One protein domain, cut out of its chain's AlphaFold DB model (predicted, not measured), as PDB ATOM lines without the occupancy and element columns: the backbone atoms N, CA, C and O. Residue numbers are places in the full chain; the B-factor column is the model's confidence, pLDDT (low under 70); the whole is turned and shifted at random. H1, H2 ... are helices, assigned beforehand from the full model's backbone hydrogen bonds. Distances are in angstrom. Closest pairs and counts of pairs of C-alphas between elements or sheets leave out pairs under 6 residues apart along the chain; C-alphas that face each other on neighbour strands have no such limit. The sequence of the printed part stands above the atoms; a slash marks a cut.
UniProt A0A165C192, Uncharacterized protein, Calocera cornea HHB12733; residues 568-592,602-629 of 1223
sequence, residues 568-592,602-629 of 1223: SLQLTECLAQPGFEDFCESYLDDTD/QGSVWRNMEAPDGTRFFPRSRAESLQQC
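This is residues 568 to 592 and 602 to 629 of the 1223 residues of an uncharacterized protein of Calocera cornea HHB12733 (UniProt A0A165C192). Four short helices are strung on a loose chain, with residues 568 to 574 of H1 and residues 576 to 583 sticking out from a body that holds H3, H4 and the long loop of residues 608 to 621. The 53 printed residues, under half in named elements, hold H1 to H4 in order and no named strand: all helix. The whole is loose, with a radius of gyration of the C-alphas of 12.5 A, spanning 30 by 26 by 22 A.

H1, residues 568 to 575, and H2, residues 581 to 584, are close but not clearly touching; their closest C-alphas, of Leu 575 and Glu 581, are 6.5 A apart. H3, residues 604 to 607, and H4, residues 622 to 628, are apart from each other and from H1 and H2. In H1 and H4 every O i to N i+4 pair is within hydrogen-bond range; H2 and H3 are too short for one.

H1 begins at C-alpha 568 (-39.488, -18.355, 7.882) and spans 10.4 A; H4 spans 9.7 A to C-alpha 628 (-36.320, -34.069, 21.986).

Residues 593 to 601 are cut out, leaving 8.2 A between C-alphas 592 and 602. The H3 to H4 link is long. Residues 572 to 580, 591 and 629 have pLDDT under 70.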
ATOM      1  N   SER A 568     -39.720 -18.503   6.437       72.06
ATOM      2  CA  SER A 568     -39.488 -18.355   7.882       72.06
ATOM      3  C   SER A 568     -40.470 -17.398   8.568       72.06
ATOM      4  O   SER A 568     -40.953 -17.728   9.646       72.06
ATOM      5  N   LEU A 569     -40.816 -16.264   7.948       70.69
ATOM      6  CA  LEU A 569     -41.798 -15.312   8.487       70.69
ATOM      7  C   LEU A 569     -43.212 -15.905   8.442       70.69
ATOM      8  O   LEU A 569     -43.941 -15.844   9.431       70.69
ATOM      9  N   GLN A 570     -43.570 -16.564   7.336       73.12
ATOM     10  CA  GLN A 570     -44.846 -17.278   7.201       73.12
ATOM     11  C   GLN A 570     -44.997 -18.393   8.248       73.12
ATOM     12  O   GLN A 570     -46.057 -18.538   8.855       73.12
ATOM     13  N   LEU A 571     -43.927 -19.152   8.515       71.56
ATOM     14  CA  LEU A 571     -43.891 -20.148   9.588       71.56
ATOM     15  C   LEU A 571     -44.112 -19.504  10.962       71.56
ATOM     16  O   LEU A 571     -44.871 -20.054  11.754       71.56
ATOM     17  N   THR A 572     -43.523 -18.337  11.242       69.88
ATOM     18  CA  THR A 572     -43.791 -17.587  12.481       69.88
ATOM     19  C   THR A 572     -45.256 -17.130  12.573       69.88
ATOM     20  O   THR A 572     -45.869 -17.307  13.624       69.88
ATOM     21  N   GLU A 573     -45.865 -16.632  11.484       67.12
ATOM     22  CA  GLU A 573     -47.303 -16.288  11.446       67.12
ATOM     23  C   GLU A 573     -48.232 -17.504  11.666       67.12
ATOM     24  O   GLU A 573     -49.363 -17.332  12.134       67.12
ATOM     25  N   CYS A 574     -47.778 -18.720  11.341       67.56
ATOM     26  CA  CYS A 574     -48.499 -19.975  11.582       67.56
ATOM     27  C   CYS A 574     -48.308 -20.511  13.008       67.56
ATOM     28  O   CYS A 574     -49.291 -20.800  13.685       67.56
ATOM     29  N   LEU A 575     -47.065 -20.599  13.489       68.88
ATOM     30  CA  LEU A 575     -46.732 -21.104  14.829       68.88
ATOM     31  C   LEU A 575     -47.313 -20.220  15.944       68.88
ATOM     32  O   LEU A 575     -47.723 -20.731  16.980       68.88
ATOM     33  N   ALA A 576     -47.439 -18.910  15.709       67.12
ATOM     34  CA  ALA A 576     -48.082 -17.973  16.633       67.12
ATOM     35  C   ALA A 576     -49.622 -18.118  16.732       67.12
ATOM     36  O   ALA A 576     -50.274 -17.303  17.389       67.12
ATOM     37  N   GLN A 577     -50.239 -19.107  16.072       63.56
ATOM     38  CA  GLN A 577     -51.680 -19.364  16.168       63.56
ATOM     39  C   GLN A 577     -51.989 -20.305  17.351       63.56
ATOM     40  O   GLN A 577     -51.437 -21.407  17.414       63.56
ATOM     41  N   PRO A 578     -52.894 -19.930  18.279       59.38
ATOM     42  CA  PRO A 578     -53.246 -20.775  19.421       59.38
ATOM     43  C   PRO A 578     -53.695 -22.186  19.010       59.38
ATOM     44  O   PRO A 578     -54.592 -22.345  18.182       59.38
ATOM     45  N   GLY A 579     -53.077 -23.215  19.600       64.88
ATOM     46  CA  GLY A 579     -53.389 -24.625  19.336       64.88
ATOM     47  C   GLY A 579     -52.851 -25.193  18.012       64.88
ATOM     48  O   GLY A 579     -53.224 -26.318  17.657       64.88
ATOM     49  N   PHE A 580     -51.999 -24.447  17.289       68.38
ATOM     50  CA  PHE A 580     -51.317 -24.910  16.072       68.38
ATOM     51  C   PHE A 580     -50.189 -25.907  16.379       68.38
ATOM     52  O   PHE A 580     -50.092 -26.933  15.711       68.38
ATOM     53  N   GLU A 581     -49.390 -25.680  17.429       73.31
ATOM     54  CA  GLU A 581     -48.368 -26.645  17.873       73.31
ATOM     55  C   GLU A 581     -49.011 -27.985  18.275       73.31
ATOM     56  O   GLU A 581     -48.634 -29.037  17.758       73.31
ATOM     57  N   ASP A 582     -50.090 -27.940  19.066       72.94
ATOM     58  CA  ASP A 582     -50.924 -29.104  19.402       72.94
ATOM     59  C   ASP A 582     -51.547 -29.795  18.175       72.94
ATOM     60  O   ASP A 582     -52.101 -30.889  18.301       72.94
ATOM     61  N   PHE A 583     -51.606 -29.132  17.014       71.00
ATOM     62  CA  PHE A 583     -52.144 -29.700  15.774       71.00
ATOM     63  C   PHE A 583     -51.029 -30.365  14.966       71.00
ATOM     64  O   PHE A 583     -51.200 -31.491  14.505       71.00
ATOM     65  N   CYS A 584     -49.849 -29.746  14.892       75.38
ATOM     66  CA  CYS A 584     -48.649 -30.414  14.396       75.38
ATOM     67  C   CYS A 584     -48.307 -31.676  15.212       75.38
ATOM     68  O   CYS A 584     -47.824 -32.646  14.635       75.38
ATOM     69  N   GLU A 585     -48.597 -31.695  16.519       78.94
ATOM     70  CA  GLU A 585     -48.416 -32.870  17.385       78.94
ATOM     71  C   GLU A 585     -49.599 -33.855  17.436       78.94
ATOM     72  O   GLU A 585     -49.412 -34.943  17.974       78.94
ATOM     73  N   SER A 586     -50.800 -33.563  16.911       74.94
ATOM     74  CA  SER A 586     -51.981 -34.407  17.214       74.94
ATOM     75  C   SER A 586     -51.891 -35.842  16.678       74.94
ATOM     76  O   SER A 586     -52.581 -36.731  17.166       74.94
ATOM     77  N   TYR A 587     -50.995 -36.112  15.724       78.75
ATOM     78  CA  TYR A 587     -50.698 -37.478  15.279       78.75
ATOM     79  C   TYR A 587     -50.015 -38.344  16.362       78.75
ATOM     80  O   TYR A 587     -49.948 -39.561  16.217       78.75
ATOM     81  N   LEU A 588     -49.504 -37.741  17.442       81.88
ATOM     82  CA  LEU A 588     -48.927 -38.441  18.593       81.88
ATOM     83  C   LEU A 588     -49.990 -38.960  19.578       81.88
ATOM     84  O   LEU A 588     -49.622 -39.655  20.526       81.88
ATOM     85  N   ASP A 589     -51.269 -38.619  19.374       75.69
ATOM     86  CA  ASP A 589     -52.378 -39.044  20.235       75.69
ATOM     87  C   ASP A 589     -53.008 -40.380  19.789       75.69
ATOM     88  O   ASP A 589     -53.457 -41.152  20.639       75.69
ATOM     89  N   ASP A 590     -53.004 -40.716  18.488       70.62
ATOM     90  CA  ASP A 590     -53.477 -42.033  18.032       70.62
ATOM     91  C   ASP A 590     -52.408 -43.115  18.209       70.62
ATOM     92  O   ASP A 590     -51.279 -42.987  17.726       70.62
ATOM     93  N   THR A 591     -52.805 -44.260  18.757       69.00
ATOM     94  CA  THR A 591     -51.992 -45.481  18.732       69.00
ATOM     95  C   THR A 591     -51.825 -46.000  17.300       69.00
ATOM     96  O   THR A 591     -52.812 -46.419  16.684       69.00
ATOM     97  N   ASP A 592     -50.590 -46.048  16.792       73.75
ATOM     98  CA  ASP A 592     -50.263 -46.791  15.568       73.75
ATOM     99  C   ASP A 592     -50.672 -48.271  15.720       73.75
ATOM    100  O   ASP A 592     -50.335 -48.921  16.712       73.75
ATOM    101  N   GLN A 602     -46.358 -42.657   9.007       85.06
ATOM    102  CA  GLN A 602     -46.158 -44.109   8.991       85.06
ATOM    103  C   GLN A 602     -45.417 -44.613   7.736       85.06
ATOM    104  O   GLN A 602     -44.847 -45.704   7.787       85.06
ATOM    105  N   GLY A 603     -45.399 -43.867   6.627       87.62
ATOM    106  CA  GLY A 603     -44.669 -44.224   5.405       87.62
ATOM    107  C   GLY A 603     -43.156 -44.294   5.631       87.62
ATOM    108  O   GLY A 603     -42.598 -43.474   6.359       87.62
ATOM    109  N   SER A 604     -42.478 -45.275   5.030       87.44
ATOM    110  CA  SER A 604     -41.075 -45.591   5.338       87.44
ATOM    111  C   SER A 604     -40.080 -44.458   5.068       87.44
ATOM    112  O   SER A 604     -39.084 -44.368   5.780       87.44
ATOM    113  N   VAL A 605     -40.352 -43.569   4.104       88.12
ATOM    114  CA  VAL A 605     -39.496 -42.402   3.816       88.12
ATOM    115  C   VAL A 605     -39.539 -41.403   4.973       88.12
ATOM    116  O   VAL A 605     -38.504 -40.905   5.400       88.12
ATOM    117  N   TRP A 606     -40.722 -41.170   5.542       88.38
ATOM    118  CA  TRP A 606     -40.927 -40.231   6.646       88.38
ATOM    119  C   TRP A 606     -40.530 -40.838   7.998       88.38
ATOM    120  O   TRP A 606     -39.849 -40.194   8.794       88.38
ATOM    121  N   ARG A 607     -40.888 -42.109   8.228       86.69
ATOM    122  CA  ARG A 607     -40.581 -42.889   9.443       86.69
ATOM    123  C   ARG A 607     -39.072 -43.023   9.705       86.69
ATOM    124  O   ARG A 607     -38.666 -43.180  10.858       86.69
ATOM    125  N   ASN A 608     -38.271 -42.969   8.639       87.25
ATOM    126  CA  ASN A 608     -36.813 -43.079   8.662       87.25
ATOM    127  C   ASN A 608     -36.104 -41.731   8.421       87.25
ATOM    128  O   ASN A 608     -34.887 -41.718   8.266       87.25
ATOM    129  N   MET A 609     -36.828 -40.605   8.363       88.44
ATOM    130  CA  MET A 609     -36.210 -39.297   8.138       88.44
ATOM    131  C   MET A 609     -35.538 -38.789   9.420       88.44
ATOM    132  O   MET A 609     -36.183 -38.635  10.461       88.44
ATOM    133  N   GLU A 610     -34.241 -38.511   9.337       87.81
ATOM    134  CA  GLU A 610     -33.434 -37.991  10.442       87.81
ATOM    135  C   GLU A 610     -33.398 -36.455  10.440       87.81
ATOM    136  O   GLU A 610     -33.443 -35.798   9.397       87.81
ATOM    137  N   ALA A 611     -33.332 -35.871  11.633       85.00
ATOM    138  CA  ALA A 611     -33.060 -34.458  11.850       85.00
ATOM    139  C   ALA A 611     -31.535 -34.194  11.839       85.00
ATOM    140  O   ALA A 611     -30.752 -35.127  12.015       85.00
ATOM    141  N   PRO A 612     -31.072 -32.932  11.712       81.56
ATOM    142  CA  PRO A 612     -29.638 -32.598  11.685       81.56
ATOM    143  C   PRO A 612     -28.828 -32.968  12.944       81.56
ATOM    144  O   PRO A 612     -27.613 -32.797  12.955       81.56
ATOM    145  N   ASP A 613     -29.485 -33.437  14.009       84.19
ATOM    146  CA  ASP A 613     -28.878 -33.947  15.244       84.19
ATOM    147  C   ASP A 613     -28.871 -35.491  15.335       84.19
ATOM    148  O   ASP A 613     -28.554 -36.043  16.386       84.19
ATOM    149  N   GLY A 614     -29.216 -36.195  14.248       84.94
ATOM    150  CA  GLY A 614     -29.237 -37.662  14.169       84.94
ATOM    151  C   GLY A 614     -30.420 -38.326  14.885       84.94
ATOM    152  O   GLY A 614     -30.521 -39.551  14.910       84.94
ATOM    153  N   THR A 615     -31.334 -37.553  15.477       87.62
ATOM    154  CA  THR A 615     -32.595 -38.092  16.012       87.62
ATOM    155  C   THR A 615     -33.664 -38.166  14.917       87.62
ATOM    156  O   THR A 615     -33.540 -37.531  13.870       87.62
ATOM    157  N   ARG A 616     -34.752 -38.917  15.134       87.00
ATOM    158  CA  ARG A 616     -35.878 -38.943  14.181       87.00
ATOM    159  C   ARG A 616     -36.510 -37.562  14.054       87.00
ATOM    160  O   ARG A 616     -36.772 -36.919  15.069       87.00
ATOM    161  N   PHE A 617     -36.839 -37.158  12.830       88.12
ATOM    162  CA  PHE A 617     -37.598 -35.933  12.588       88.12
ATOM    163  C   PHE A 617     -39.028 -36.037  13.138       88.12
ATOM    164  O   PHE A 617     -39.496 -35.111  13.793       88.12
ATOM    165  N   PHE A 618     -39.690 -37.181  12.924       88.38
ATOM    166  CA  PHE A 618     -40.995 -37.493  13.509       88.38
ATOM    167  C   PHE A 618     -40.832 -38.410  14.736       88.38
ATOM    168  O   PHE A 618     -40.494 -39.588  14.562       88.38
ATOM    169  N   PRO A 619     -41.073 -37.926  15.972       86.38
ATOM    170  CA  PRO A 619     -41.232 -38.800  17.135       86.38
ATOM    171  C   PRO A 619     -42.457 -39.719  16.982       86.38
ATOM    172  O   PRO A 619     -43.399 -39.398  16.254       86.38
ATOM    173  N   ARG A 620     -42.449 -40.860  17.686       83.69
ATOM    174  CA  ARG A 620     -43.533 -41.866  17.713       83.69
ATOM    175  C   ARG A 620     -44.454 -41.755  18.930       83.69
ATOM    176  O   ARG A 620     -45.388 -42.534  19.065       83.69
ATOM    177  N   SER A 621     -44.158 -40.851  19.861       83.81
ATOM    178  CA  SER A 621     -44.976 -40.598  21.052       83.81
ATOM    179  C   SER A 621     -44.703 -39.203  21.610       83.81
ATOM    180  O   SER A 621     -43.612 -38.660  21.414       83.81
ATOM    181  N   ARG A 622     -45.641 -38.652  22.392       83.75
ATOM    182  CA  ARG A 622     -45.400 -37.406  23.142       83.75
ATOM    183  C   ARG A 622     -44.224 -37.521  24.121       83.75
ATOM    184  O   ARG A 622     -43.521 -36.542  24.330       83.75
ATOM    185  N   ALA A 623     -43.941 -38.712  24.657       84.06
ATOM    186  CA  ALA A 623     -42.753 -38.943  25.483       84.06
ATOM    187  C   ALA A 623     -41.440 -38.765  24.693       84.06
ATOM    188  O   ALA A 623     -40.506 -38.150  25.203       84.06
ATOM    189  N   GLU A 624     -41.378 -39.241  23.444       84.38
ATOM    190  CA  GLU A 624     -40.225 -39.031  22.551       84.38
ATOM    191  C   GLU A 624     -40.103 -37.548  22.144       84.38
ATOM    192  O   GLU A 624     -39.001 -37.008  22.173       84.38
ATOM    193  N   SER A 625     -41.217 -36.854  21.867       83.00
ATOM    194  CA  SER A 625     -41.206 -35.406  21.571       83.00
ATOM    195  C   SER A 625     -40.702 -34.565  22.757       83.00
ATOM    196  O   SER A 625     -39.779 -33.756  22.623       83.00
ATOM    197  N   LEU A 626     -41.214 -34.828  23.967       81.75
ATOM    198  CA  LEU A 626     -40.776 -34.159  25.197       81.75
ATOM    199  C   LEU A 626     -39.283 -34.391  25.492       81.75
ATOM    200  O   LEU A 626     -38.611 -33.476  25.967       81.75
ATOM    201  N   GLN A 627     -38.743 -35.571  25.168       81.31
ATOM    202  CA  GLN A 627     -37.308 -35.863  25.280       81.31
ATOM    203  C   GLN A 627     -36.461 -35.118  24.231       81.31
ATOM    204  O   GLN A 627     -35.326 -34.750  24.527       81.31
ATOM    205  N   GLN A 628     -37.000 -34.847  23.036       79.56
ATOM    206  CA  GLN A 628     -36.320 -34.069  21.986       79.56
ATOM    207  C   GLN A 628     -36.300 -32.547  22.254       79.56
ATOM    208  O   GLN A 628     -35.438 -31.851  21.723       79.56
ATOM    209  N   CYS A 629     -37.174 -32.049  23.139       60.94
ATOM    210  CA  CYS A 629     -37.090 -30.752  23.831       60.94
ATOM    211  C   CYS A 629     -37.019 -29.461  22.973       60.94
ATOM    212  O   CYS A 629     -35.958 -29.018  22.529       60.94
TER     213      CYS A 629